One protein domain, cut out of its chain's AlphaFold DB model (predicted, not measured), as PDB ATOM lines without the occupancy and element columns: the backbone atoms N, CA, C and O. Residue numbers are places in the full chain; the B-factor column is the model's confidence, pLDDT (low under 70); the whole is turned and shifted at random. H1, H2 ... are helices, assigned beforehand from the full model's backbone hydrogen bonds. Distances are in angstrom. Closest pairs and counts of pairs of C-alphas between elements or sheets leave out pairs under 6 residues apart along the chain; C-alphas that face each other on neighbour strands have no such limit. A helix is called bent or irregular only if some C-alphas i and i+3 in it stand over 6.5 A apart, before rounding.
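This is residues 54 to 77 and 90 to 260 of the 529 residues of the protein "Hypothetical protein" of Corethron hystrix (UniProt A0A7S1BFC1). This is a helical body with a long hairpin arm: H1, H2, H3 and H7 form a bundle, H8 packs on H7 with H4 beside it, and H5 with the first part of H6 makes the arm. The arm's tip, residues 177 to 182, sticks out, and H6 runs back from the arm into the body with a kink of 61 degrees near residue 209. The printed part has 195 residues, with eight named helices in the order H1 to H8 and no named strand; the class is all helix. The whole is compact, with a radius of gyration of the C-alphas of 18.5 A and spans of 63 by 44 by 28 A.

Find C-alpha 59 at (-42.611, 12.488, -31.956); there H1 begins and runs to residue 72. Past the cut, look for H2 at residues 100 to 110 and H3 at residues 114 to 136, 33.4 A long. H4 holds residues 147 to 155, and H5 runs 30.9 A over residues 158 to 178, ending at C-alpha 178 at (3.356, -2.693, -19.694). H6, residues 191 to 216, is 33.8 A long and irregular: C-alphas 208 and 211 are 7.7 A apart. H7 holds residues 222 to 237, and H8, residues 243 to 259, ends at C-alpha 259 at (-19.728, 10.298, -16.394).

Start at H7, the hub, which touches H2, H3, H4, H6 and H8. Its closest C-alphas to H2 are Ala 230 and Phe 100, 4.6 A apart, at a shallow tilt of 31 degrees, opposite ways. H2 and H3 form a hairpin at 15 degrees, closest at the C-alphas of Leu 108 and Arg 117, 4.8 A. H1 touches H2, closest at the C-alphas of Gln 63 and Gly 101, 4.5 A. H7 and H8 form a hairpin, closest at the C-alphas of Ser 236 and Ala 246, 4.5 A. H4 touches H8 at a shallow tilt of 22 degrees, the same way, with the C-alphas of Ala 152 and Leu 252 closest at 4.3 A. H5 and H6 form a hairpin at 12 degrees, closest at the C-alphas of Thr 160 and Ser 204, 6.4 A. H5 and H7 are apart. Every O i to N i+4 pair is within hydrogen-bond range in H1, H2, H3, H4, H5, H7 and H8, and 20 of 22 in H6.

The two C-alphas farthest apart are those of Gln 136 and Asn 181, 65.1 A. Residues 78 to 89 are not printed, and C-alphas 77 and 90 are 24.8 A apart across this cut. Of the links printed whole, H5 to H6 is long, with 12 residues. The mean pLDDT of the printed part is 86.3; residues 54 to 56, 77, 90 to 97 and 178 to 185 are under 70.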
ATOM      1  N   PRO A  54     -36.457  16.380 -29.977       51.56
ATOM      2  CA  PRO A  54     -37.747  15.898 -29.368       51.56
ATOM      3  C   PRO A  54     -39.039  16.835 -29.324       51.56
ATOM      4  O   PRO A  54     -40.105  16.360 -28.953       51.56
ATOM      5  N   SER A  55     -39.035  18.030 -29.949       50.72
ATOM      6  CA  SER A  55     -40.097  18.890 -30.612       50.72
ATOM      7  C   SER A  55     -40.829  18.701 -32.040       50.72
ATOM      8  O   SER A  55     -41.480  19.652 -32.469       50.72
ATOM      9  N   LEU A  56     -40.837  17.597 -32.824       63.34
ATOM     10  CA  LEU A  56     -41.608  17.368 -34.060       63.34
ATOM     11  C   LEU A  56     -42.986  17.023 -33.556       63.34
ATOM     12  O   LEU A  56     -43.138  16.212 -32.635       63.34
ATOM     13  N   THR A  57     -43.983  17.594 -34.206       74.50
ATOM     14  CA  THR A  57     -45.370  17.238 -33.967       74.50
ATOM     15  C   THR A  57     -45.526  15.721 -34.070       74.50
ATOM     16  O   THR A  57     -45.213  15.139 -35.105       74.50
ATOM     17  N   GLY A  58     -45.968  15.087 -32.982       82.31
ATOM     18  CA  GLY A  58     -46.192  13.642 -32.915       82.31
ATOM     19  C   GLY A  58     -44.993  12.788 -32.491       82.31
ATOM     20  O   GLY A  58     -45.202  11.616 -32.222       82.31
ATOM     21  N   PHE A  59     -43.773  13.322 -32.325       84.50
ATOM     22  CA  PHE A  59     -42.611  12.488 -31.956       84.50
ATOM     23  C   PHE A  59     -42.821  11.697 -30.666       84.50
ATOM     24  O   PHE A  59     -42.538  10.502 -30.598       84.50
ATOM     25  N   TRP A  60     -43.309  12.371 -29.625       89.56
ATOM     26  CA  TRP A  60     -43.611  11.721 -28.356       89.56
ATOM     27  C   TRP A  60     -44.649  10.608 -28.543       89.56
ATOM     28  O   TRP A  60     -44.444   9.488 -28.076       89.56
ATOM     29  N   ASP A  61     -45.721  10.901 -29.278       90.69
ATOM     30  CA  ASP A  61     -46.804   9.958 -29.541       90.69
ATOM     31  C   ASP A  61     -46.320   8.751 -30.357       90.69
ATOM     32  O   ASP A  61     -46.650   7.621 -30.003       90.69
ATOM     33  N   ASP A  62     -45.446   8.957 -31.346       88.69
ATOM     34  CA  ASP A  62     -44.816   7.897 -32.139       88.69
ATOM     35  C   ASP A  62     -43.992   6.944 -31.261       88.69
ATOM     36  O   ASP A  62     -44.031   5.722 -31.441       88.69
ATOM     37  N   GLN A  63     -43.256   7.474 -30.277       90.75
ATOM     38  CA  GLN A  63     -42.481   6.650 -29.344       90.75
ATOM     39  C   GLN A  63     -43.383   5.875 -28.375       90.75
ATOM     40  O   GLN A  63     -43.114   4.707 -28.068       90.75
ATOM     41  N   VAL A  64     -44.481   6.487 -27.923       92.19
ATOM     42  CA  VAL A  64     -45.500   5.796 -27.124       92.19
ATOM     43  C   VAL A  64     -46.174   4.695 -27.953       92.19
ATOM     44  O   VAL A  64     -46.353   3.580 -27.461       92.19
ATOM     45  N   ASP A  65     -46.481   4.948 -29.225       91.19
ATOM     46  CA  ASP A  65     -47.029   3.956 -30.152       91.19
ATOM     47  C   ASP A  65     -46.058   2.808 -30.426       91.19
ATOM     48  O   ASP A  65     -46.466   1.644 -30.457       91.19
ATOM     49  N   ALA A  66     -44.765   3.095 -30.570       89.06
ATOM     50  CA  ALA A  66     -43.737   2.066 -30.655       89.06
ATOM     51  C   ALA A  66     -43.703   1.199 -29.383       89.06
ATOM     52  O   ALA A  66     -43.619  -0.026 -29.491       89.06
ATOM     53  N   CYS A  67     -43.889   1.784 -28.193       91.38
ATOM     54  CA  CYS A  67     -44.046   1.008 -26.959       91.38
ATOM     55  C   CYS A  67     -45.313   0.148 -26.964       91.38
ATOM     56  O   CYS A  67     -45.256  -1.000 -26.532       91.38
ATOM     57  N   ARG A  68     -46.448   0.645 -27.475       94.69
ATOM     58  CA  ARG A  68     -47.678  -0.161 -27.615       94.69
ATOM     59  C   ARG A  68     -47.452  -1.361 -28.535       94.69
ATOM     60  O   ARG A  68     -47.834  -2.474 -28.182       94.69
ATOM     61  N   LYS A  69     -46.773  -1.158 -29.669       91.81
ATOM     62  CA  LYS A  69     -46.394  -2.232 -30.606       91.81
ATOM     63  C   LYS A  69     -45.453  -3.249 -29.952       91.81
ATOM     64  O   LYS A  69     -45.694  -4.452 -30.046       91.81
ATOM     65  N   ALA A  70     -44.426  -2.781 -29.242       90.25
ATOM     66  CA  ALA A  70     -43.513  -3.637 -28.486       90.25
ATOM     67  C   ALA A  70     -44.262  -4.447 -27.410       90.25
ATOM     68  O   ALA A  70     -44.135  -5.665 -27.347       90.25
ATOM     69  N   ALA A  71     -45.119  -3.796 -26.622       92.75
ATOM     70  CA  ALA A  71     -45.896  -4.414 -25.548       92.75
ATOM     71  C   ALA A  71     -46.927  -5.448 -26.042       92.75
ATOM     72  O   ALA A  71     -47.204  -6.416 -25.331       92.75
ATOM     73  N   ALA A  72     -47.488  -5.239 -27.238       91.94
ATOM     74  CA  ALA A  72     -48.435  -6.145 -27.888       91.94
ATOM     75  C   ALA A  72     -47.760  -7.348 -28.572       91.94
ATOM     76  O   ALA A  72     -48.450  -8.268 -29.012       91.94
ATOM     77  N   THR A  73     -46.427  -7.357 -28.673       89.50
ATOM     78  CA  THR A  73     -45.691  -8.469 -29.279       89.50
ATOM     79  C   THR A  73     -45.878  -9.731 -28.434       89.50
ATOM     80  O   THR A  73     -45.433  -9.804 -27.289       89.50
ATOM     81  N   ILE A  74     -46.553 -10.737 -29.001       81.19
ATOM     82  CA  ILE A  74     -46.680 -12.062 -28.387       81.19
ATOM     83  C   ILE A  74     -45.327 -12.755 -28.505       81.19
ATOM     84  O   ILE A  74     -44.829 -12.977 -29.610       81.19
ATOM     85  N   ILE A  75     -44.737 -13.098 -27.365       75.44
ATOM     86  CA  ILE A  75     -43.482 -13.840 -27.330       75.44
ATOM     87  C   ILE A  75     -43.828 -15.330 -27.388       75.44
ATOM     88  O   ILE A  75     -44.275 -15.909 -26.404       75.44
ATOM     89  N   ASP A  76     -43.699 -15.917 -28.574       74.75
ATOM     90  CA  ASP A  76     -43.912 -17.347 -28.815       74.75
ATOM     91  C   ASP A  76     -42.579 -18.094 -28.640       74.75
ATOM     92  O   ASP A  76     -41.664 -17.929 -29.451       74.75
ATOM     93  N   ASP A  77     -42.474 -18.907 -27.583       67.12
ATOM     94  CA  ASP A  77     -41.295 -19.733 -27.267       67.12
ATOM     95  C   ASP A  77     -40.934 -20.720 -28.392       67.12
ATOM     96  O   ASP A  77     -39.786 -21.149 -28.511       67.12
ATOM     97  N   PHE A  90     -30.661   0.269 -36.307       50.50
ATOM     98  CA  PHE A  90     -30.874   1.304 -35.304       50.50
ATOM     99  C   PHE A  90     -29.634   1.311 -34.403       50.50
ATOM    100  O   PHE A  90     -29.159   0.267 -33.960       50.50
ATOM    101  N   ARG A  91     -29.027   2.483 -34.229       59.16
ATOM    102  CA  ARG A  91     -27.735   2.616 -33.556       59.16
ATOM    103  C   ARG A  91     -27.975   3.000 -32.111       59.16
ATOM    104  O   ARG A  91     -28.088   4.174 -31.770       59.16
ATOM    105  N   GLU A  92     -28.074   1.985 -31.261       58.03
ATOM    106  CA  GLU A  92     -28.178   2.173 -29.821       58.03
ATOM    107  C   GLU A  92     -26.910   2.832 -29.275       58.03
ATOM    108  O   GLU A  92     -25.875   2.196 -29.091       58.03
ATOM    109  N   HIS A  93     -26.999   4.119 -28.953       61.56
ATOM    110  CA  HIS A  93     -26.052   4.739 -28.042       61.56
ATOM    111  C   HIS A  93     -26.820   5.467 -26.947       61.56
ATOM    112  O   HIS A  93     -27.504   6.464 -27.189       61.56
ATOM    113  N   SER A  94     -26.688   4.983 -25.712       54.16
ATOM    114  CA  SER A  94     -27.430   5.485 -24.547       54.16
ATOM    115  C   SER A  94     -27.266   6.996 -24.322       54.16
ATOM    116  O   SER A  94     -28.144   7.652 -23.764       54.16
ATOM    117  N   ARG A  95     -26.171   7.594 -24.816       59.72
ATOM    118  CA  ARG A  95     -25.917   9.041 -24.738       59.72
ATOM    119  C   ARG A  95     -26.426   9.853 -25.926       59.72
ATOM    120  O   ARG A  95     -26.331  11.075 -25.853       59.72
ATOM    121  N   CYS A  96     -26.946   9.218 -26.968       59.62
ATOM    122  CA  CYS A  96     -27.271   9.896 -28.222       59.62
ATOM    123  C   CYS A  96     -28.684   9.606 -28.739       59.62
ATOM    124  O   CYS A  96     -29.033  10.135 -29.786       59.62
ATOM    125  N   THR A  97     -29.493   8.796 -28.042       68.69
ATOM    126  CA  THR A  97     -30.837   8.444 -28.522       68.69
ATOM    127  C   THR A  97     -31.969   9.221 -27.839       68.69
ATOM    128  O   THR A  97     -32.025   9.339 -26.609       68.69
ATOM    129  N   ALA A  98     -32.836   9.766 -28.702       70.50
ATOM    130  CA  ALA A  98     -34.188  10.296 -28.492       70.50
ATOM    131  C   ALA A  98     -35.281   9.258 -28.180       70.50
ATOM    132  O   ALA A  98     -36.344   9.577 -27.654       70.50
ATOM    133  N   ARG A  99     -35.084   8.024 -28.649       76.81
ATOM    134  CA  ARG A  99     -36.180   7.227 -29.214       76.81
ATOM    135  C   ARG A  99     -36.494   6.006 -28.353       76.81
ATOM    136  O   ARG A  99     -36.153   4.887 -28.713       76.81
ATOM    137  N   PHE A 100     -37.108   6.208 -27.186       83.06
ATOM    138  CA  PHE A 100     -37.294   5.120 -26.211       83.06
ATOM    139  C   PHE A 100     -38.122   3.943 -26.738       83.06
ATOM    140  O   PHE A 100     -37.816   2.798 -26.419       83.06
ATOM    141  N   GLY A 101     -39.139   4.198 -27.562       73.88
ATOM    142  CA  GLY A 101     -39.930   3.134 -28.171       73.88
ATOM    143  C   GLY A 101     -39.132   2.362 -29.219       73.88
ATOM    144  O   GLY A 101     -39.202   1.136 -29.270       73.88
ATOM    145  N   GLU A 102     -38.316   3.056 -30.011       78.50
ATOM    146  CA  GLU A 102     -37.445   2.407 -30.997       78.50
ATOM    147  C   GLU A 102     -36.288   1.642 -30.360       78.50
ATOM    148  O   GLU A 102     -35.958   0.577 -30.865       78.50
ATOM    149  N   VAL A 103     -35.739   2.103 -29.227       79.75
ATOM    150  CA  VAL A 103     -34.782   1.319 -28.420       79.75
ATOM    151  C   VAL A 103     -35.386  -0.042 -28.076       79.75
ATOM    152  O   VAL A 103     -34.742  -1.073 -28.238       79.75
ATOM    153  N   LEU A 104     -36.649  -0.069 -27.648       84.06
ATOM    154  CA  LEU A 104     -37.319  -1.312 -27.271       84.06
ATOM    155  C   LEU A 104     -37.636  -2.191 -28.486       84.06
ATOM    156  O   LEU A 104     -37.444  -3.402 -28.431       84.06
ATOM    157  N   ILE A 105     -38.073  -1.602 -29.603       84.06
ATOM    158  CA  ILE A 105     -38.288  -2.336 -30.861       84.06
ATOM    159  C   ILE A 105     -36.973  -2.894 -31.409       84.06
ATOM    160  O   ILE A 105     -36.945  -4.025 -31.899       84.06
ATOM    161  N   HIS A 106     -35.886  -2.133 -31.320       80.81
ATOM    162  CA  HIS A 106     -34.576  -2.589 -31.741       80.81
ATOM    163  C   HIS A 106     -34.114  -3.755 -30.873       80.81
ATOM    164  O   HIS A 106     -33.858  -4.817 -31.437       80.81
ATOM    165  N   ALA A 107     -34.156  -3.616 -29.545       82.31
ATOM    166  CA  ALA A 107     -33.863  -4.699 -28.611       82.31
ATOM    167  C   ALA A 107     -34.685  -5.965 -28.915       82.31
ATOM    168  O   ALA A 107     -34.121  -7.052 -28.983       82.31
ATOM    169  N   LEU A 108     -35.987  -5.840 -29.208       83.62
ATOM    170  CA  LEU A 108     -36.832  -6.967 -29.642       83.62
ATOM    171  C   LEU A 108     -36.375  -7.606 -30.959       83.62
ATOM    172  O   LEU A 108     -36.557  -8.803 -31.175       83.62
ATOM    173  N   SER A 109     -35.852  -6.794 -31.874       80.19
ATOM    174  CA  SER A 109     -35.489  -7.206 -33.226       80.19
ATOM    175  C   SER A 109     -34.093  -7.816 -33.340       80.19
ATOM    176  O   SER A 109     -33.866  -8.622 -34.244       80.19
ATOM    177  N   THR A 110     -33.176  -7.420 -32.457       77.81
ATOM    178  CA  THR A 110     -31.771  -7.843 -32.453       77.81
ATOM    179  C   THR A 110     -31.430  -8.779 -31.309       77.81
ATOM    180  O   THR A 110     -30.341  -9.346 -31.318       77.81
ATOM    181  N   SER A 111     -32.338  -8.958 -30.344       80.81
ATOM    182  CA  SER A 111     -32.183  -9.916 -29.251       80.81
ATOM    183  C   SER A 111     -31.756 -11.279 -29.783       80.81
ATOM    184  O   SER A 111     -32.427 -11.869 -30.642       80.81
ATOM    185  N   SER A 112     -30.672 -11.795 -29.226       79.50
ATOM    186  CA  SER A 112     -30.204 -13.147 -29.512       79.50
ATOM    187  C   SER A 112     -30.951 -14.181 -28.666       79.50
ATOM    188  O   SER A 112     -31.052 -15.346 -29.053       79.50
ATOM    189  N   THR A 113     -31.533 -13.746 -27.541       85.00
ATOM    190  CA  THR A 113     -32.185 -14.618 -26.561       85.00
ATOM    191  C   THR A 113     -33.665 -14.288 -26.366       85.00
ATOM    192  O   THR A 113     -34.144 -13.193 -26.662       85.00
ATOM    193  N   PHE A 114     -34.413 -15.268 -25.858       88.00
ATOM    194  CA  PHE A 114     -35.801 -15.069 -25.446       88.00
ATOM    195  C   PHE A 114     -35.916 -14.082 -24.274       88.00
ATOM    196  O   PHE A 114     -36.791 -13.217 -24.291       88.00
ATOM    197  N   ASP A 115     -35.005 -14.167 -23.301       88.31
ATOM    198  CA  ASP A 115     -35.015 -13.310 -22.112       88.31
ATOM    199  C   ASP A 115     -34.837 -11.829 -22.466       88.31
ATOM    200  O   ASP A 115     -35.565 -10.986 -21.951       88.31
ATOM    201  N   GLU A 116     -33.950 -11.502 -23.411       86.25
ATOM    202  CA  GLU A 116     -33.783 -10.131 -23.915       86.25
ATOM    203  C   GLU A 116     -35.079  -9.589 -24.541       86.25
ATOM    204  O   GLU A 116     -35.480  -8.455 -24.262       86.25
ATOM    205  N   ARG A 117     -35.788 -10.408 -25.339       88.50
ATOM    206  CA  ARG A 117     -37.097 -10.013 -25.894       88.50
ATOM    207  C   ARG A 117     -38.109  -9.759 -24.796       88.50
ATOM    208  O   ARG A 117     -38.833  -8.767 -24.840       88.50
ATOM    209  N   LYS A 118     -38.160 -10.657 -23.815       92.19
ATOM    210  CA  LYS A 118     -39.066 -10.547 -22.678       92.19
ATOM    211  C   LYS A 118     -38.820  -9.261 -21.899       92.19
ATOM    212  O   LYS A 118     -39.775  -8.520 -21.676       92.19
ATOM    213  N   ILE A 119     -37.563  -8.944 -21.599       92.50
ATOM    214  CA  ILE A 119     -37.170  -7.694 -20.938       92.50
ATOM    215  C   ILE A 119     -37.625  -6.476 -21.753       92.50
ATOM    216  O   ILE A 119     -38.185  -5.537 -21.190       92.50
ATOM    217  N   ALA A 120     -37.450  -6.481 -23.077       91.50
ATOM    218  CA  ALA A 120     -37.890  -5.370 -23.921       91.50
ATOM    219  C   ALA A 120     -39.425  -5.190 -23.923       91.50
ATOM    220  O   ALA A 120     -39.909  -4.060 -23.809       91.50
ATOM    221  N   VAL A 121     -40.204  -6.280 -23.978       93.38
ATOM    222  CA  VAL A 121     -41.676  -6.228 -23.841       93.38
ATOM    223  C   VAL A 121     -42.089  -5.719 -22.454       93.38
ATOM    224  O   VAL A 121     -42.997  -4.892 -22.347       93.38
ATOM    225  N   GLU A 122     -41.449  -6.200 -21.389       95.38
ATOM    226  CA  GLU A 122     -41.733  -5.790 -20.008       95.38
ATOM    227  C   GLU A 122     -41.417  -4.308 -19.787       95.38
ATOM    228  O   GLU A 122     -42.263  -3.574 -19.275       95.38
ATOM    229  N   ASN A 123     -40.270  -3.834 -20.277       95.69
ATOM    230  CA  ASN A 123     -39.902  -2.422 -20.236       95.69
ATOM    231  C   ASN A 123     -40.897  -1.546 -21.015       95.69
ATOM    232  O   ASN A 123     -41.286  -0.484 -20.529       95.69
ATOM    233  N   ALA A 124     -41.378  -1.994 -22.181       94.88
ATOM    234  CA  ALA A 124     -42.410  -1.276 -22.933       94.88
ATOM    235  C   ALA A 124     -43.718  -1.137 -22.136       94.88
ATOM    236  O   ALA A 124     -44.289  -0.048 -22.049       94.88
ATOM    237  N   LYS A 125     -44.173  -2.227 -21.504       96.44
ATOM    238  CA  LYS A 125     -45.363  -2.230 -20.636       96.44
ATOM    239  C   LYS A 125     -45.183  -1.326 -19.416       96.44
ATOM    240  O   LYS A 125     -46.120  -0.615 -19.044       96.44
ATOM    241  N   ALA A 126     -43.994  -1.330 -18.817       97.06
ATOM    242  CA  ALA A 126     -43.659  -0.496 -17.670       97.06
ATOM    243  C   ALA A 126     -43.737   0.997 -18.008       97.06
ATOM    244  O   ALA A 126     -44.407   1.744 -17.294       97.06
ATOM    245  N   ILE A 127     -43.162   1.417 -19.143       96.75
ATOM    246  CA  ILE A 127     -43.258   2.806 -19.615       96.75
ATOM    247  C   ILE A 127     -44.720   3.211 -19.795       96.75
ATOM    248  O   ILE A 127     -45.141   4.209 -19.219       96.75
ATOM    249  N   LEU A 128     -45.519   2.426 -20.528       96.75
ATOM    250  CA  LEU A 128     -46.939   2.736 -20.746       96.75
ATOM    251  C   LEU A 128     -47.705   2.881 -19.422       96.75
ATOM    252  O   LEU A 128     -48.461   3.834 -19.243       96.75
ATOM    253  N   SER A 129     -47.459   1.974 -18.475       96.81
ATOM    254  CA  SER A 129     -48.083   2.003 -17.148       96.81
ATOM    255  C   SER A 129     -47.648   3.222 -16.329       96.81
ATOM    256  O   SER A 129     -48.447   3.808 -15.604       96.81
ATOM    257  N   TYR A 130     -46.379   3.623 -16.418       97.06
ATOM    258  CA  TYR A 130     -45.855   4.815 -15.754       97.06
ATOM    259  C   TYR A 130     -46.457   6.109 -16.320       97.06
ATOM    260  O   TYR A 130     -46.877   6.970 -15.546       97.06
ATOM    261  N   LEU A 131     -46.555   6.226 -17.648       95.31
ATOM    262  CA  LEU A 131     -47.154   7.388 -18.308       95.31
ATOM    263  C   LEU A 131     -48.629   7.560 -17.924       95.31
ATOM    264  O   LEU A 131     -49.054   8.663 -17.581       95.31
ATOM    265  N   GLU A 132     -49.393   6.466 -17.910       95.56
ATOM    266  CA  GLU A 132     -50.802   6.484 -17.508       95.56
ATOM    267  C   GLU A 132     -50.972   6.898 -16.035       95.56
ATOM    268  O   GLU A 132     -51.780   7.774 -15.726       95.56
ATOM    269  N   ARG A 133     -50.147   6.352 -15.126       95.50
ATOM    270  CA  ARG A 133     -50.147   6.755 -13.706       95.50
ATOM    271  C   ARG A 133     -49.862   8.248 -13.528       95.50
ATOM    272  O   ARG A 133     -50.559   8.907 -12.762       95.50
ATOM    273  N   ASN A 134     -48.873   8.801 -14.235       93.50
ATOM    274  CA  ASN A 134     -48.565  10.233 -14.141       93.50
ATOM    275  C   ASN A 134     -49.705  11.115 -14.653       93.50
ATOM    276  O   ASN A 134     -49.999  12.145 -14.044       93.50
ATOM    277  N   ARG A 135     -50.384  10.692 -15.725       92.56
ATOM    278  CA  ARG A 135     -51.556  11.399 -16.250       92.56
ATOM    279  C   ARG A 135     -52.694  11.444 -15.229       92.56
ATOM    280  O   ARG A 135     -53.321  12.486 -15.060       92.56
ATOM    281  N   GLN A 136     -52.931  10.345 -14.513       94.81
ATOM    282  CA  GLN A 136     -53.973  10.253 -13.480       94.81
ATOM    283  C   GLN A 136     -53.699  11.140 -12.258       94.81
ATOM    284  O   GLN A 136     -54.638  11.604 -11.617       94.81
ATOM    285  N   ILE A 137     -52.429  11.425 -11.957       92.88
ATOM    286  CA  ILE A 137     -52.025  12.330 -10.866       92.88
ATOM    287  C   ILE A 137     -52.292  13.812 -11.226       92.88
ATOM    288  O   ILE A 137     -52.167  14.692 -10.377       92.88
ATOM    289  N   GLY A 138     -52.714  14.108 -12.462       86.75
ATOM    290  CA  GLY A 138     -53.038  15.467 -12.908       86.75
ATOM    291  C   GLY A 138     -51.811  16.299 -13.286       86.75
ATOM    292  O   GLY A 138     -51.879  17.526 -13.310       86.75
ATOM    293  N   GLY A 139     -50.675  15.651 -13.565       82.38
ATOM    294  CA  GLY A 139     -49.509  16.324 -14.126       82.38
ATOM    295  C   GLY A 139     -49.743  16.708 -15.589       82.38
ATOM    296  O   GLY A 139     -50.184  15.882 -16.383       82.38
ATOM    297  N   ASN A 140     -49.409  17.948 -15.957       86.44
ATOM    298  CA  ASN A 140     -49.381  18.378 -17.365       86.44
ATOM    299  C   ASN A 140     -48.187  17.782 -18.133       86.44
ATOM    300  O   ASN A 140     -48.204  17.716 -19.359       86.44
ATOM    301  N   ASP A 141     -47.152  17.369 -17.404       88.88
ATOM    302  CA  ASP A 141     -45.925  16.810 -17.951       88.88
ATOM    303  C   ASP A 141     -46.063  15.286 -18.161       88.88
ATOM    304  O   ASP A 141     -46.607  14.593 -17.297       88.88
ATOM    305  N   PRO A 142     -45.530  14.722 -19.264       87.81
ATOM    306  CA  PRO A 142     -45.654  13.291 -19.561       87.81
ATOM    307  C   PRO A 142     -44.899  12.393 -18.567       87.81
ATOM    308  O   PRO A 142     -45.203  11.213 -18.410       87.81
ATOM    309  N   VAL A 143     -43.897  12.945 -17.885       93.88
ATOM    310  CA  VAL A 143     -43.114  12.271 -16.848       93.88
ATOM    311  C   VAL A 143     -43.098  13.130 -15.589       93.88
ATOM    312  O   VAL A 143     -43.277  14.346 -15.666       93.88
ATOM    313  N   ARG A 144     -42.828  12.526 -14.426       94.44
ATOM    314  CA  ARG A 144     -42.696  13.255 -13.163       94.44
ATOM    315  C   ARG A 144     -41.717  14.421 -13.316       94.44
ATOM    316  O   ARG A 144     -40.542  14.226 -13.641       94.44
ATOM    317  N   CYS A 145     -42.185  15.629 -13.005       90.94
ATOM    318  CA  CYS A 145     -41.327  16.805 -12.944       90.94
ATOM    319  C   CYS A 145     -40.182  16.553 -11.945       90.94
ATOM    320  O   CYS A 145     -40.412  16.308 -10.762       90.94
ATOM    321  N   GLY A 146     -38.942  16.624 -12.432       93.38
ATOM    322  CA  GLY A 146     -37.734  16.374 -11.641       93.38
ATOM    323  C   GLY A 146     -37.035  15.045 -11.929       93.38
ATOM    324  O   GLY A 146     -35.852  14.957 -11.623       93.38
ATOM    325  N   LEU A 147     -37.671  14.075 -12.602       96.19
ATOM    326  CA  LEU A 147     -37.060  12.766 -12.893       96.19
ATOM    327  C   LEU A 147     -35.666  12.889 -13.541       96.19
ATOM    328  O   LEU A 147     -34.693  12.323 -13.041       96.19
ATOM    329  N   SER A 148     -35.537  13.694 -14.603       95.25
ATOM    330  CA  SER A 148     -34.248  13.935 -15.272       95.25
ATOM    331  C   SER A 148     -33.214  14.590 -14.346       95.25
ATOM    332  O   SER A 148     -32.036  14.238 -14.386       95.25
ATOM    333  N   SER A 149     -33.643  15.518 -13.484       95.62
ATOM    334  CA  SER A 149     -32.769  16.229 -12.538       95.62
ATOM    335  C   SER A 149     -32.276  15.316 -11.412       95.62
ATOM    336  O   SER A 149     -31.099  15.348 -11.044       95.62
ATOM    337  N   ASP A 150     -33.157  14.472 -10.882       97.06
ATOM    338  CA  ASP A 150     -32.838  13.507  -9.830       97.06
ATOM    339  C   ASP A 150     -31.858  12.446 -10.355       97.06
ATOM    340  O   ASP A 150     -30.858  12.114  -9.704       97.06
ATOM    341  N   LEU A 151     -32.080  11.982 -11.590       96.31
ATOM    342  CA  LEU A 151     -31.177  11.069 -12.282       96.31
ATOM    343  C   LEU A 151     -29.806  11.712 -12.543       96.31
ATOM    344  O   LEU A 151     -28.775  11.105 -12.238       96.31
ATOM    345  N   ALA A 152     -29.779  12.956 -13.033       95.12
ATOM    346  CA  ALA A 152     -28.547  13.719 -13.240       95.12
ATOM    347  C   ALA A 152     -27.740  13.861 -11.938       95.12
ATOM    348  O   ALA A 152     -26.520  13.662 -11.927       95.12
ATOM    349  N   THR A 153     -28.434  14.156 -10.835       96.38
ATOM    350  CA  THR A 153     -27.854  14.291  -9.493       96.38
ATOM    351  C   THR A 153     -27.259  12.972  -9.007       96.38
ATOM    352  O   THR A 153     -26.144  12.954  -8.482       96.38
ATOM    353  N   SER A 154     -27.954  11.853  -9.225       96.38
ATOM    354  CA  SER A 154     -27.478  10.533  -8.802       96.38
ATOM    355  C   SER A 154     -26.234  10.076  -9.575       96.38
ATOM    356  O   SER A 154     -25.236   9.646  -8.981       96.38
ATOM    357  N   ILE A 155     -26.237  10.250 -10.901       94.12
ATOM    358  CA  ILE A 155     -25.084   9.937 -11.763       94.12
ATOM    359  C   ILE A 155     -23.890  10.840 -11.419       94.12
ATOM    360  O   ILE A 155     -22.748  10.386 -11.398       94.12
ATOM    361  N   SER A 156     -24.145  12.100 -11.063       93.62
ATOM    362  CA  SER A 156     -23.108  13.060 -10.658       93.62
ATOM    363  C   SER A 156     -22.721  12.968  -9.178       93.62
ATOM    364  O   SER A 156     -21.947  13.797  -8.689       93.62
ATOM    365  N   SER A 157     -23.237  11.982  -8.438       94.69
ATOM    366  CA  SER A 157     -22.969  11.861  -7.007       94.69
ATOM    367  C   SER A 157     -21.475  11.670  -6.722       94.69
ATOM    368  O   SER A 157     -20.721  11.087  -7.509       94.69
ATOM    369  N   LYS A 158     -21.026  12.114  -5.539       93.75
ATOM    370  CA  LYS A 158     -19.623  11.970  -5.108       93.75
ATOM    371  C   LYS A 158     -19.133  10.519  -5.191       93.75
ATOM    372  O   LYS A 158     -17.976  10.289  -5.538       93.75
ATOM    373  N   ASN A 159     -20.008   9.553  -4.905       93.44
ATOM    374  CA  ASN A 159     -19.685   8.128  -4.944       93.44
ATOM    375  C   ASN A 159     -19.460   7.639  -6.378       93.44
ATOM    376  O   ASN A 159     -18.429   7.019  -6.645       93.44
ATOM    377  N   THR A 160     -20.361   7.974  -7.302       90.75
ATOM    378  CA  THR A 160     -20.231   7.624  -8.724       90.75
ATOM    379  C   THR A 160     -18.984   8.269  -9.335       90.75
ATOM    380  O   THR A 160     -18.179   7.597  -9.981       90.75
ATOM    381  N   VAL A 161     -18.733   9.546  -9.026       90.06
ATOM    382  CA  VAL A 161     -17.528  10.269  -9.463       90.06
ATOM    383  C   VAL A 161     -16.249   9.629  -8.909       90.06
ATOM    384  O   VAL A 161     -15.269   9.483  -9.642       90.06
ATOM    385  N   LYS A 162     -16.234   9.229  -7.629       91.88
ATOM    386  CA  LYS A 162     -15.088   8.541  -7.011       91.88
ATOM    387  C   LYS A 162     -14.838   7.182  -7.664       91.88
ATOM    388  O   LYS A 162     -13.687   6.877  -7.971       91.88
ATOM    389  N   PHE A 163     -15.891   6.400  -7.906       91.69
ATOM    390  CA  PHE A 163     -15.798   5.115  -8.599       91.69
ATOM    391  C   PHE A 163     -15.188   5.290  -9.992       91.69
ATOM    392  O   PHE A 163     -14.166   4.682 -10.295       91.69
ATOM    393  N   ARG A 164     -15.741   6.204 -10.792       90.31
ATOM    394  CA  ARG A 164     -15.232   6.548 -12.123       90.31
ATOM    395  C   ARG A 164     -13.751   6.930 -12.103       90.31
ATOM    396  O   ARG A 164     -12.971   6.414 -12.895       90.31
ATOM    397  N   ARG A 165     -13.343   7.829 -11.197       90.38
ATOM    398  CA  ARG A 165     -11.932   8.247 -11.073       90.38
ATOM    399  C   ARG A 165     -11.014   7.067 -10.780       90.38
ATOM    400  O   ARG A 165      -9.945   6.994 -11.377       90.38
ATOM    401  N   LYS A 166     -11.446   6.156  -9.903       91.88
ATOM    402  CA  LYS A 166     -10.710   4.929  -9.590       91.88
ATOM    403  C   LYS A 166     -10.520   4.070 -10.846       91.88
ATOM    404  O   LYS A 166      -9.386   3.716 -11.134       91.88
ATOM    405  N   GLN A 167     -11.574   3.852 -11.636       91.12
ATOM    406  CA  GLN A 167     -11.488   3.072 -12.882       91.12
ATOM    407  C   GLN A 167     -10.498   3.676 -13.891       91.12
ATOM    408  O   GLN A 167      -9.634   2.982 -14.417       91.12
ATOM    409  N   LEU A 168     -10.562   4.994 -14.102       87.38
ATOM    410  CA  LEU A 168      -9.640   5.687 -15.011       87.38
ATOM    411  C   LEU A 168      -8.189   5.690 -14.501       87.38
ATOM    412  O   LEU A 168      -7.255   5.736 -15.299       87.38
ATOM    413  N   GLN A 169      -7.981   5.687 -13.183       88.44
ATOM    414  CA  GLN A 169      -6.647   5.631 -12.588       88.44
ATOM    415  C   GLN A 169      -6.048   4.223 -12.658       88.44
ATOM    416  O   GLN A 169      -4.871   4.092 -12.981       88.44
ATOM    417  N   GLU A 170      -6.845   3.186 -12.391       88.00
ATOM    418  CA  GLU A 170      -6.424   1.785 -12.501       88.00
ATOM    419  C   GLU A 170      -5.946   1.467 -13.916       88.00
ATOM    420  O   GLU A 170      -4.858   0.921 -14.075       88.00
ATOM    421  N   GLN A 171      -6.674   1.920 -14.940       84.38
ATOM    422  CA  GLN A 171      -6.243   1.752 -16.327       84.38
ATOM    423  C   GLN A 171      -4.916   2.461 -16.617       84.38
ATOM    424  O   GLN A 171      -4.028   1.888 -17.236       84.38
ATOM    425  N   ARG A 172      -4.744   3.704 -16.145       82.44
ATOM    426  CA  ARG A 172      -3.476   4.430 -16.331       82.44
ATOM    427  C   ARG A 172      -2.304   3.715 -15.674       82.44
ATOM    428  O   ARG A 172      -1.203   3.750 -16.209       82.44
ATOM    429  N   ASN A 173      -2.525   3.108 -14.511       83.69
ATOM    430  CA  ASN A 173      -1.493   2.342 -13.822       83.69
ATOM    431  C   ASN A 173      -1.178   1.039 -14.566       83.69
ATOM    432  O   ASN A 173      -0.013   0.667 -14.647       83.69
ATOM    433  N   PHE A 174      -2.193   0.387 -15.138       81.62
ATOM    434  CA  PHE A 174      -2.012  -0.810 -15.952       81.62
ATOM    435  C   PHE A 174      -1.135  -0.523 -17.179       81.62
ATOM    436  O   PHE A 174      -0.104  -1.167 -17.349       81.62
ATOM    437  N   SER A 175      -1.448   0.532 -17.943       75.88
ATOM    438  CA  SER A 175      -0.648   0.923 -19.114       75.88
ATOM    439  C   SER A 175       0.805   1.269 -18.766       75.88
ATOM    440  O   SER A 175       1.707   0.979 -19.543       75.88
ATOM    441  N   LYS A 176       1.060   1.854 -17.586       77.00
ATOM    442  CA  LYS A 176       2.428   2.168 -17.134       77.00
ATOM    443  C   LYS A 176       3.278   0.927 -16.873       77.00
ATOM    444  O   LYS A 176       4.481   0.972 -17.100       77.00
ATOM    445  N   ASN A 177       2.672  -0.152 -16.385       73.69
ATOM    446  CA  ASN A 177       3.405  -1.377 -16.074       73.69
ATOM    447  C   ASN A 177       3.812  -2.142 -17.341       73.69
ATOM    448  O   ASN A 177       4.858  -2.783 -17.343       73.69
ATOM    449  N   GLU A 178       3.021  -2.058 -18.413       69.69
ATOM    450  CA  GLU A 178       3.356  -2.693 -19.694       69.69
ATOM    451  C   GLU A 178       4.489  -1.957 -20.419       69.69
ATOM    452  O   GLU A 178       5.378  -2.580 -20.998       69.69
ATOM    453  N   THR A 179       4.522  -0.625 -20.334       63.75
ATOM    454  CA  THR A 179       5.589   0.187 -20.925       63.75
ATOM    455  C   THR A 179       6.639   0.550 -19.879       63.75
ATOM    456  O   THR A 179       6.737   1.707 -19.469       63.75
ATOM    457  N   LEU A 180       7.467  -0.423 -19.482       57.19
ATOM    458  CA  LEU A 180       8.545  -0.301 -18.477       57.19
ATOM    459  C   LEU A 180       9.517   0.892 -18.657       57.19
ATOM    460  O   LEU A 180      10.294   1.171 -17.752       57.19
ATOM    461  N   ASN A 181       9.466   1.621 -19.780       57.59
ATOM    462  CA  ASN A 181      10.366   2.732 -20.108       57.59
ATOM    463  C   ASN A 181       9.667   4.069 -20.451       57.59
ATOM    464  O   ASN A 181      10.323   4.979 -20.955       57.59
ATOM    465  N   SER A 182       8.355   4.219 -20.228       59.72
ATOM    466  CA  SER A 182       7.613   5.438 -20.598       59.72
ATOM    467  C   SER A 182       6.685   5.912 -19.479       59.72
ATOM    468  O   SER A 182       5.627   5.337 -19.246       59.72
ATOM    469  N   ASP A 183       7.030   7.032 -18.833       64.19
ATOM    470  CA  ASP A 183       6.173   7.688 -17.829       64.19
ATOM    471  C   ASP A 183       4.885   8.300 -18.412       64.19
ATOM    472  O   ASP A 183       3.993   8.736 -17.666       64.19
ATOM    473  N   LEU A 184       4.783   8.367 -19.741       65.31
ATOM    474  CA  LEU A 184       3.685   9.007 -20.446       65.31
ATOM    475  C   LEU A 184       2.654   7.965 -20.900       65.31
ATOM    476  O   LEU A 184       3.036   6.952 -21.483       65.31
ATOM    477  N   PRO A 185       1.352   8.209 -20.656       68.75
ATOM    478  CA  PRO A 185       0.290   7.347 -21.163       68.75
ATOM    479  C   PRO A 185       0.277   7.365 -22.694       68.75
ATOM    480  O   PRO A 185       0.550   8.408 -23.288       68.75
ATOM    481  N   ASP A 186      -0.071   6.233 -23.308       82.62
ATOM    482  CA  ASP A 186      -0.234   6.122 -24.759       82.62
ATOM    483  C   ASP A 186      -1.219   7.189 -25.294       82.62
ATOM    484  O   ASP A 186      -2.137   7.627 -24.596       82.62
ATOM    485  N   ASP A 187      -0.997   7.633 -26.532       84.00
ATOM    486  CA  ASP A 187      -1.864   8.588 -27.228       84.00
ATOM    487  C   ASP A 187      -3.202   7.956 -27.601       84.00
ATOM    488  O   ASP A 187      -4.213   8.652 -27.574       84.00
ATOM    489  N   PHE A 188      -3.189   6.662 -27.939       86.44
ATOM    490  CA  PHE A 188      -4.342   5.913 -28.428       86.44
ATOM    491  C   PHE A 188      -4.461   4.618 -27.623       86.44
ATOM    492  O   PHE A 188      -3.494   3.869 -27.503       86.44
ATOM    493  N   MET A 189      -5.632   4.381 -27.030       83.56
ATOM    494  CA  MET A 189      -5.888   3.162 -26.261       83.56
ATOM    495  C   MET A 189      -6.441   2.057 -27.169       83.56
ATOM    496  O   MET A 189      -7.252   2.361 -28.049       83.56
ATOM    497  N   PRO A 190      -6.082   0.784 -26.924       82.19
ATOM    498  CA  PRO A 190      -6.755  -0.345 -27.550       82.19
ATOM    499  C   PRO A 190      -8.251  -0.363 -27.221       82.19
ATOM    500  O   PRO A 190      -8.655  -0.031 -26.102       82.19
ATOM    501  N   GLU A 191      -9.053  -0.806 -28.186       81.31
ATOM    502  CA  GLU A 191     -10.514  -0.861 -28.098       81.31
ATOM    503  C   GLU A 191     -11.013  -1.657 -26.889       81.31
ATOM    504  O   GLU A 191     -11.800  -1.135 -26.098       81.31
ATOM    505  N   ASP A 192     -10.479  -2.859 -26.669       82.06
ATOM    506  CA  ASP A 192     -10.892  -3.737 -25.565       82.06
ATOM    507  C   ASP A 192     -10.768  -3.064 -24.189       82.06
ATOM    508  O   ASP A 192     -11.639  -3.207 -23.326       82.06
ATOM    509  N   SER A 193      -9.716  -2.262 -23.994       85.44
ATOM    510  CA  SER A 193      -9.489  -1.539 -22.740       85.44
ATOM    511  C   SER A 193     -10.533  -0.442 -22.508       85.44
ATOM    512  O   SER A 193     -10.966  -0.206 -21.377       85.44
ATOM    513  N   ASP A 194     -10.958   0.239 -23.573       85.62
ATOM    514  CA  ASP A 194     -12.010   1.251 -23.491       85.62
ATOM    515  C   ASP A 194     -13.386   0.610 -23.268       85.62
ATOM    516  O   ASP A 194     -14.151   1.107 -22.433       85.62
ATOM    517  N   LEU A 195     -13.685  -0.509 -23.936       84.62
ATOM    518  CA  LEU A 195     -14.945  -1.242 -23.775       84.62
ATOM    519  C   LEU A 195     -15.132  -1.757 -22.347       84.62
ATOM    520  O   LEU A 195     -16.210  -1.598 -21.766       84.62
ATOM    521  N   GLU A 196     -14.075  -2.297 -21.740       88.12
ATOM    522  CA  GLU A 196     -14.114  -2.739 -20.347       88.12
ATOM    523  C   GLU A 196     -14.485  -1.583 -19.403       88.12
ATOM    524  O   GLU A 196     -15.362  -1.709 -18.539       88.12
ATOM    525  N   ILE A 197     -13.863  -0.417 -19.586       88.75
ATOM    526  CA  ILE A 197     -14.150   0.764 -18.766       88.75
ATOM    527  C   ILE A 197     -15.569   1.248 -18.988       88.75
ATOM    528  O   ILE A 197     -16.263   1.541 -18.015       88.75
ATOM    529  N   ILE A 198     -16.016   1.320 -20.239       87.56
ATOM    530  CA  ILE A 198     -17.385   1.699 -20.573       87.56
ATOM    531  C   ILE A 198     -18.376   0.779 -19.848       87.56
ATOM    532  O   ILE A 198     -19.290   1.284 -19.191       87.56
ATOM    533  N   GLY A 199     -18.152  -0.540 -19.857       88.00
ATOM    534  CA  GLY A 199     -18.966  -1.510 -19.118       88.00
ATOM    535  C   GLY A 199     -19.018  -1.221 -17.612       88.00
ATOM    536  O   GLY A 199     -20.098  -1.146 -17.017       88.00
ATOM    537  N   ARG A 200     -17.867  -0.954 -16.983       91.06
ATOM    538  CA  ARG A 200     -17.796  -0.580 -15.555       91.06
ATOM    539  C   ARG A 200     -18.512   0.745 -15.265       91.06
ATOM    540  O   ARG A 200     -19.170   0.889 -14.229       91.06
ATOM    541  N   LEU A 201     -18.417   1.722 -16.169       90.44
ATOM    542  CA  LEU A 201     -19.117   3.001 -16.043       90.44
ATOM    543  C   LEU A 201     -20.634   2.819 -16.160       90.44
ATOM    544  O   LEU A 201     -21.353   3.392 -15.335       90.44
ATOM    545  N   TYR A 202     -21.117   1.976 -17.077       91.12
ATOM    546  CA  TYR A 202     -22.536   1.620 -17.172       91.12
ATOM    547  C   TYR A 202     -23.040   0.968 -15.896       91.12
ATOM    548  O   TYR A 202     -24.040   1.420 -15.348       91.12
ATOM    549  N   TYR A 203     -22.311  -0.015 -15.367       92.00
ATOM    550  CA  TYR A 203     -22.667  -0.656 -14.104       92.00
ATOM    551  C   TYR A 203     -22.875   0.371 -12.979       92.00
ATOM    552  O   TYR A 203     -23.890   0.352 -12.279       92.00
ATOM    553  N   SER A 204     -21.944   1.320 -12.827       94.06
ATOM    554  CA  SER A 204     -22.072   2.364 -11.803       94.06
ATOM    555  C   SER A 204     -23.243   3.323 -12.051       94.06
ATOM    556  O   SER A 204     -23.890   3.739 -11.089       94.06
ATOM    557  N   ALA A 205     -23.552   3.637 -13.314       93.75
ATOM    558  CA  ALA A 205     -24.679   4.489 -13.678       93.75
ATOM    559  C   ALA A 205     -26.022   3.792 -13.420       93.75
ATOM    560  O   ALA A 205     -26.893   4.391 -12.798       93.75
ATOM    561  N   ILE A 206     -26.160   2.518 -13.800       95.06
ATOM    562  CA  ILE A 206     -27.346   1.689 -13.533       95.06
ATOM    563  C   ILE A 206     -27.586   1.599 -12.026       95.06
ATOM    564  O   ILE A 206     -28.693   1.843 -11.553       95.06
ATOM    565  N   LYS A 207     -26.531   1.331 -11.245       96.00
ATOM    566  CA  LYS A 207     -26.627   1.277  -9.782       96.00
ATOM    567  C   LYS A 207     -27.083   2.609  -9.179       96.00
ATOM    568  O   LYS A 207     -27.889   2.611  -8.256       96.00
ATOM    569  N   ALA A 208     -26.582   3.732  -9.693       95.94
ATOM    570  CA  ALA A 208     -27.021   5.063  -9.279       95.94
ATOM    571  C   ALA A 208     -28.468   5.363  -9.728       95.94
ATOM    572  O   ALA A 208     -29.201   6.071  -9.037       95.94
ATOM    573  N   ALA A 209     -28.894   4.815 -10.865       97.12
ATOM    574  CA  ALA A 209     -30.220   5.013 -11.439       97.12
ATOM    575  C   ALA A 209     -31.298   4.064 -10.887       97.12
ATOM    576  O   ALA A 209     -32.473   4.262 -11.185       97.12
ATOM    577  N   ALA A 210     -30.923   3.061 -10.086       97.81
ATOM    578  CA  ALA A 210     -31.819   1.997  -9.636       97.81
ATOM    579  C   ALA A 210     -33.152   2.485  -9.028       97.81
ATOM    580  O   ALA A 210     -34.183   1.957  -9.438       97.81
ATOM    581  N   PRO A 211     -33.197   3.514  -8.152       98.12
ATOM    582  CA  PRO A 211     -34.471   4.010  -7.623       98.12
ATOM    583  C   PRO A 211     -35.425   4.516  -8.713       98.12
ATOM    584  O   PRO A 211     -36.625   4.280  -8.639       98.12
ATOM    585  N   TYR A 212     -34.889   5.167  -9.748       97.88
ATOM    586  CA  TYR A 212     -35.669   5.740 -10.849       97.88
ATOM    587  C   TYR A 212     -36.074   4.685 -11.880       97.88
ATOM    588  O   TYR A 212     -37.153   4.762 -12.459       97.88
ATOM    589  N   LEU A 213     -35.238   3.664 -12.080       97.62
ATOM    590  CA  LEU A 213     -35.621   2.479 -12.845       97.62
ATOM    591  C   LEU A 213     -36.812   1.785 -12.179       97.62
ATOM    592  O   LEU A 213     -37.814   1.528 -12.840       97.62
ATOM    593  N   SER A 214     -36.754   1.580 -10.860       97.69
ATOM    594  CA  SER A 214     -37.868   1.017 -10.090       97.69
ATOM    595  C   SER A 214     -39.113   1.909 -10.086       97.69
ATOM    596  O   SER A 214     -40.220   1.385 -10.153       97.69
ATOM    597  N   GLU A 215     -38.956   3.237 -10.057       97.00
ATOM    598  CA  GLU A 215     -40.066   4.200 -10.157       97.00
ATOM    599  C   GLU A 215     -40.886   3.997 -11.448       97.00
ATOM    600  O   GLU A 215     -42.122   3.913 -11.411       97.00
ATOM    601  N   VAL A 216     -40.191   3.866 -12.586       97.62
ATOM    602  CA  VAL A 216     -40.804   3.641 -13.908       97.62
ATOM    603  C   VAL A 216     -41.238   2.180 -14.096       97.62
ATOM    604  O   VAL A 216     -42.152   1.910 -14.869       97.62
ATOM    605  N   GLY A 217     -40.641   1.243 -13.355       97.56
ATOM    606  CA  GLY A 217     -40.865  -0.200 -13.489       97.56
ATOM    607  C   GLY A 217     -39.958  -0.868 -14.528       97.56
ATOM    608  O   GLY A 217     -40.306  -1.917 -15.058       97.56
ATOM    609  N   LEU A 218     -38.824  -0.245 -14.848       97.00
ATOM    610  CA  LEU A 218     -37.850  -0.735 -15.820       97.00
ATOM    611  C   LEU A 218     -36.887  -1.752 -15.196       97.00
ATOM    612  O   LEU A 218     -36.608  -1.719 -13.994       97.00
ATOM    613  N   SER A 219     -36.330  -2.621 -16.036       96.56
ATOM    614  CA  SER A 219     -35.301  -3.585 -15.654       96.56
ATOM    615  C   SER A 219     -34.047  -2.900 -15.086       96.56
ATOM    616  O   SER A 219     -33.640  -1.814 -15.503       96.56
ATOM    617  N   LEU A 220     -33.398  -3.549 -14.112       96.12
ATOM    618  CA  LEU A 220     -32.167  -3.061 -13.469       96.12
ATOM    619  C   LEU A 220     -30.909  -3.472 -14.251       96.12
ATOM    620  O   LEU A 220     -29.946  -3.992 -13.687       96.12
ATOM    621  N   ASP A 221     -30.935  -3.247 -15.560       91.94
ATOM    622  CA  ASP A 221     -29.877  -3.603 -16.503       91.94
ATOM    623  C   ASP A 221     -29.629  -2.483 -17.530       91.94
ATOM    624  O   ASP A 221     -30.123  -1.358 -17.407       91.94
ATOM    625  N   PHE A 222     -28.803  -2.779 -18.535       89.81
ATOM    626  CA  PHE A 222     -28.470  -1.842 -19.601       89.81
ATOM    627  C   PHE A 222     -29.685  -1.451 -20.459       89.81
ATOM    628  O   PHE A 222     -29.785  -0.290 -20.864       89.81
ATOM    629  N   HIS A 223     -30.622  -2.373 -20.708       89.94
ATOM    630  CA  HIS A 223     -31.807  -2.108 -21.524       89.94
ATOM    631  C   HIS A 223     -32.758  -1.153 -20.806       89.94
ATOM    632  O   HIS A 223     -33.158  -0.139 -21.379       89.94
ATOM    633  N   GLY A 224     -33.054  -1.421 -19.531       93.44
ATOM    634  CA  GLY A 224     -33.891  -0.545 -18.714       93.44
ATOM    635  C   GLY A 224     -33.263   0.837 -18.537       93.44
ATOM    636  O   GLY A 224     -33.938   1.852 -18.699       93.44
ATOM    637  N   PHE A 225     -31.948   0.909 -18.308       93.75
ATOM    638  CA  PHE A 225     -31.236   2.188 -18.226       93.75
ATOM    639  C   PHE A 225     -31.262   2.976 -19.537       93.75
ATOM    640  O   PHE A 225     -31.549   4.172 -19.518       93.75
ATOM    641  N   THR A 226     -31.030   2.328 -20.677       90.75
ATOM    642  CA  THR A 226     -31.089   2.993 -21.986       90.75
ATOM    643  C   THR A 226     -32.502   3.492 -22.295       90.75
ATOM    644  O   THR A 226     -32.661   4.637 -22.721       90.75
ATOM    645  N   ALA A 227     -33.531   2.692 -21.995       91.69
ATOM    646  CA  ALA A 227     -34.929   3.092 -22.135       91.69
ATOM    647  C   ALA A 227     -35.287   4.281 -21.223       91.69
ATOM    648  O   ALA A 227     -35.933   5.224 -21.678       91.69
ATOM    649  N   LEU A 228     -34.805   4.293 -19.971       95.19
ATOM    650  CA  LEU A 228     -34.984   5.417 -19.044       95.19
ATOM    651  C   LEU A 228     -34.348   6.704 -19.583       95.19
ATOM    652  O   LEU A 228     -34.974   7.764 -19.547       95.19
ATOM    653  N   LEU A 229     -33.114   6.633 -20.091       92.31
ATOM    654  CA  LEU A 229     -32.430   7.800 -20.655       92.31
ATOM    655  C   LEU A 229     -33.160   8.354 -21.879       92.31
ATOM    656  O   LEU A 229     -33.355   9.567 -21.981       92.31
ATOM    657  N   ALA A 230     -33.588   7.471 -22.780       89.69
ATOM    658  CA  ALA A 230     -34.343   7.849 -23.964       89.69
ATOM    659  C   ALA A 230     -35.701   8.475 -23.590       89.69
ATOM    660  O   ALA A 230     -36.073   9.501 -24.156       89.69
ATOM    661  N   LEU A 231     -36.395   7.932 -22.581       93.25
ATOM    662  CA  LEU A 231     -37.654   8.472 -22.060       93.25
ATOM    663  C   LEU A 231     -37.463   9.887 -21.500       93.25
ATOM    664  O   LEU A 231     -38.185  10.810 -21.877       93.25
ATOM    665  N   CYS A 232     -36.462  10.073 -20.634       93.19
ATOM    666  CA  CYS A 232     -36.139  11.375 -20.050       93.19
ATOM    667  C   CYS A 232     -35.824  12.418 -21.128       93.19
ATOM    668  O   CYS A 232     -36.275  13.560 -21.027       93.19
ATOM    669  N   ARG A 233     -35.078  12.046 -22.173       88.62
ATOM    670  CA  ARG A 233     -34.754  12.956 -23.280       88.62
ATOM    671  C   ARG A 233     -35.950  13.285 -24.156       88.62
ATOM    672  O   ARG A 233     -36.151  14.462 -24.446       88.62
ATOM    673  N   ALA A 234     -36.745  12.284 -24.532       88.06
ATOM    674  CA  ALA A 234     -37.969  12.490 -25.297       88.06
ATOM    675  C   ALA A 234     -38.907  13.462 -24.570       88.06
ATOM    676  O   ALA A 234     -39.382  14.427 -25.161       88.06
ATOM    677  N   ALA A 235     -39.086  13.266 -23.260       90.56
ATOM    678  CA  ALA A 235     -39.919  14.134 -22.441       90.56
ATOM    679  C   ALA A 235     -39.341  15.551 -22.331       90.56
ATOM    680  O   ALA A 235     -40.075  16.526 -22.440       90.56
ATOM    681  N   SER A 236     -38.022  15.672 -22.142       88.12
ATOM    682  CA  SER A 236     -37.361  16.971 -21.948       88.12
ATOM    683  C   SER A 236     -37.316  17.830 -23.209       88.12
ATOM    684  O   SER A 236     -37.137  19.040 -23.097       88.12
ATOM    685  N   GLY A 237     -37.422  17.230 -24.396       82.38
ATOM    686  CA  GLY A 237     -37.461  17.990 -25.642       82.38
ATOM    687  C   GLY A 237     -38.848  18.163 -26.250       82.38
ATOM    688  O   GLY A 237     -38.923  18.842 -27.267       82.38
ATOM    689  N   SER A 238     -39.907  17.583 -25.669       83.12
ATOM    690  CA  SER A 238     -41.289  17.764 -26.142       83.12
ATOM    691  C   SER A 238     -41.624  19.256 -26.323       83.12
ATOM    692  O   SER A 238     -41.223  20.052 -25.471       83.12
ATOM    693  N   PRO A 239     -42.397  19.675 -27.350       78.88
ATOM    694  CA  PRO A 239     -42.807  21.078 -27.502       78.88
ATOM    695  C   PRO A 239     -43.598  21.601 -26.299       78.88
ATOM    696  O   PRO A 239     -43.640  22.799 -26.044       78.88
ATOM    697  N   THR A 240     -44.252  20.688 -25.579       82.06
ATOM    698  CA  THR A 240     -45.051  20.966 -24.385       82.06
ATOM    699  C   THR A 240     -44.257  20.839 -23.089       82.06
ATOM    700  O   THR A 240     -44.833  20.998 -22.014       82.06
ATOM    701  N   ALA A 241     -42.959  20.524 -23.161       83.94
ATOM    702  CA  ALA A 241     -42.131  20.356 -21.979       83.94
ATOM    703  C   ALA A 241     -42.056  21.668 -21.197       83.94
ATOM    704  O   ALA A 241     -41.696  22.714 -21.739       83.94
ATOM    705  N   SER A 242     -42.341  21.604 -19.897       87.56
ATOM    706  CA  SER A 242     -42.080  22.734 -19.012       87.56
ATOM    707  C   SER A 242     -40.590  23.114 -19.024       87.56
ATOM    708  O   SER A 242     -39.712  22.258 -19.181       87.56
ATOM    709  N   ASP A 243     -40.270  24.387 -18.766       88.44
ATOM    710  CA  ASP A 243     -38.875  24.853 -18.645       88.44
ATOM    711  C   ASP A 243     -38.063  24.008 -17.650       88.44
ATOM    712  O   ASP A 243     -36.859  23.792 -17.819       88.44
ATOM    713  N   ARG A 244     -38.741  23.490 -16.617       88.06
ATOM    714  CA  ARG A 244     -38.165  22.601 -15.604       88.06
ATOM    715  C   ARG A 244     -37.764  21.248 -16.187       88.06
ATOM    716  O   ARG A 244     -36.670  20.776 -15.874       88.06
ATOM    717  N   LEU A 245     -38.598  20.635 -17.032       88.75
ATOM    718  CA  LEU A 245     -38.242  19.403 -17.740       88.75
ATOM    719  C   LEU A 245     -37.069  19.634 -18.694       88.75
ATOM    720  O   LEU A 245     -36.092  18.887 -18.644       88.75
ATOM    721  N   ALA A 246     -37.117  20.703 -19.491       87.69
ATOM    722  CA  ALA A 246     -36.047  21.037 -20.427       87.69
ATOM    723  C   ALA A 246     -34.705  21.275 -19.706       87.69
ATOM    724  O   ALA A 246     -33.658  20.776 -20.129       87.69
ATOM    725  N   ALA A 247     -34.723  21.994 -18.578       88.88
ATOM    726  CA  ALA A 247     -33.548  22.189 -17.730       88.88
ATOM    727  C   ALA A 247     -33.037  20.872 -17.125       88.88
ATOM    728  O   ALA A 247     -31.829  20.628 -17.122       88.88
ATOM    729  N   GLY A 248     -33.941  20.002 -16.664       90.19
ATOM    730  CA  GLY A 248     -33.599  18.671 -16.165       90.19
ATOM    731  C   GLY A 248     -32.938  17.791 -17.229       90.19
ATOM    732  O   GLY A 248     -31.945  17.130 -16.937       90.19
ATOM    733  N   GLY A 249     -33.438  17.812 -18.468       89.31
ATOM    734  CA  GLY A 249     -32.841  17.092 -19.597       89.31
ATOM    735  C   GLY A 249     -31.428  17.568 -19.926       89.31
ATOM    736  O   GLY A 249     -30.519  16.750 -20.066       89.31
ATOM    737  N   ARG A 250     -31.209  18.889 -19.960       87.12
ATOM    738  CA  ARG A 250     -29.871  19.485 -20.133       87.12
ATOM    739  C   ARG A 250     -28.900  19.062 -19.027       87.12
ATOM    740  O   ARG A 250     -27.777  18.641 -19.308       87.12
ATOM    741  N   ALA A 251     -29.348  19.103 -17.772       89.94
ATOM    742  CA  ALA A 251     -28.553  18.653 -16.631       89.94
ATOM    743  C   ALA A 251     -28.197  17.159 -16.726       89.94
ATOM    744  O   ALA A 251     -27.057  16.779 -16.448       89.94
ATOM    745  N   LEU A 252     -29.143  16.320 -17.159       91.38
ATOM    746  CA  LEU A 252     -28.914  14.894 -17.389       91.38
ATOM    747  C   LEU A 252     -27.883  14.654 -18.495       91.38
ATOM    748  O   LEU A 252     -26.946  13.882 -18.293       91.38
ATOM    749  N   ASP A 253     -27.987  15.352 -19.623       86.44
ATOM    750  CA  ASP A 253     -27.011  15.264 -20.713       86.44
ATOM    751  C   ASP A 253     -25.603  15.680 -20.270       86.44
ATOM    752  O   ASP A 253     -24.620  15.006 -20.601       86.44
ATOM    753  N   ALA A 254     -25.488  16.745 -19.473       86.06
ATOM    754  CA  ALA A 254     -24.217  17.166 -18.892       86.06
ATOM    755  C   ALA A 254     -23.655  16.113 -17.917       86.06
ATOM    756  O   ALA A 254     -22.459  15.805 -17.960       86.06
ATOM    757  N   ALA A 255     -24.502  15.522 -17.066       89.75
ATOM    758  CA  ALA A 255     -24.114  14.459 -16.137       89.75
ATOM    759  C   ALA A 255     -23.606  13.212 -16.878       89.75
ATOM    760  O   ALA A 255     -22.531  12.703 -16.562       89.75
ATOM    761  N   LEU A 256     -24.327  12.760 -17.909       89.38
ATOM    762  CA  LEU A 256     -23.944  11.617 -18.742       89.38
ATOM    763  C   LEU A 256     -22.644  11.878 -19.500       89.38
ATOM    764  O   LEU A 256     -21.742  11.039 -19.475       89.38
ATOM    765  N   SER A 257     -22.527  13.054 -20.123       85.69
ATOM    766  CA  SER A 257     -21.314  13.463 -20.836       85.69
ATOM    767  C   SER A 257     -20.112  13.441 -19.899       85.69
ATOM    768  O   SER A 257     -19.056  12.953 -20.281       85.69
ATOM    769  N   ASN A 258     -20.268  13.906 -18.655       85.62
ATOM    770  CA  ASN A 258     -19.215  13.894 -17.639       85.62
ATOM    771  C   ASN A 258     -18.896  12.498 -17.093       85.62
ATOM    772  O   ASN A 258     -17.732  12.220 -16.790       85.62
ATOM    773  N   HIS A 259     -19.903  11.642 -16.936       88.56
ATOM    774  CA  HIS A 259     -19.728  10.298 -16.394       88.56
ATOM    775  C   HIS A 259     -19.009   9.389 -17.386       88.56
ATOM    776  O   HIS A 259     -18.018   8.745 -17.048       88.56
ATOM    777  N   PHE A 260     -19.440   9.409 -18.638       85.75
ATOM    778  CA  PHE A 260     -18.989   8.461 -19.640       85.75
ATOM    779  C   PHE A 260     -17.886   9.011 -20.566       85.75
ATOM    780  O   PHE A 260     -17.888   8.817 -21.772       85.75
TER     781      PHE A 260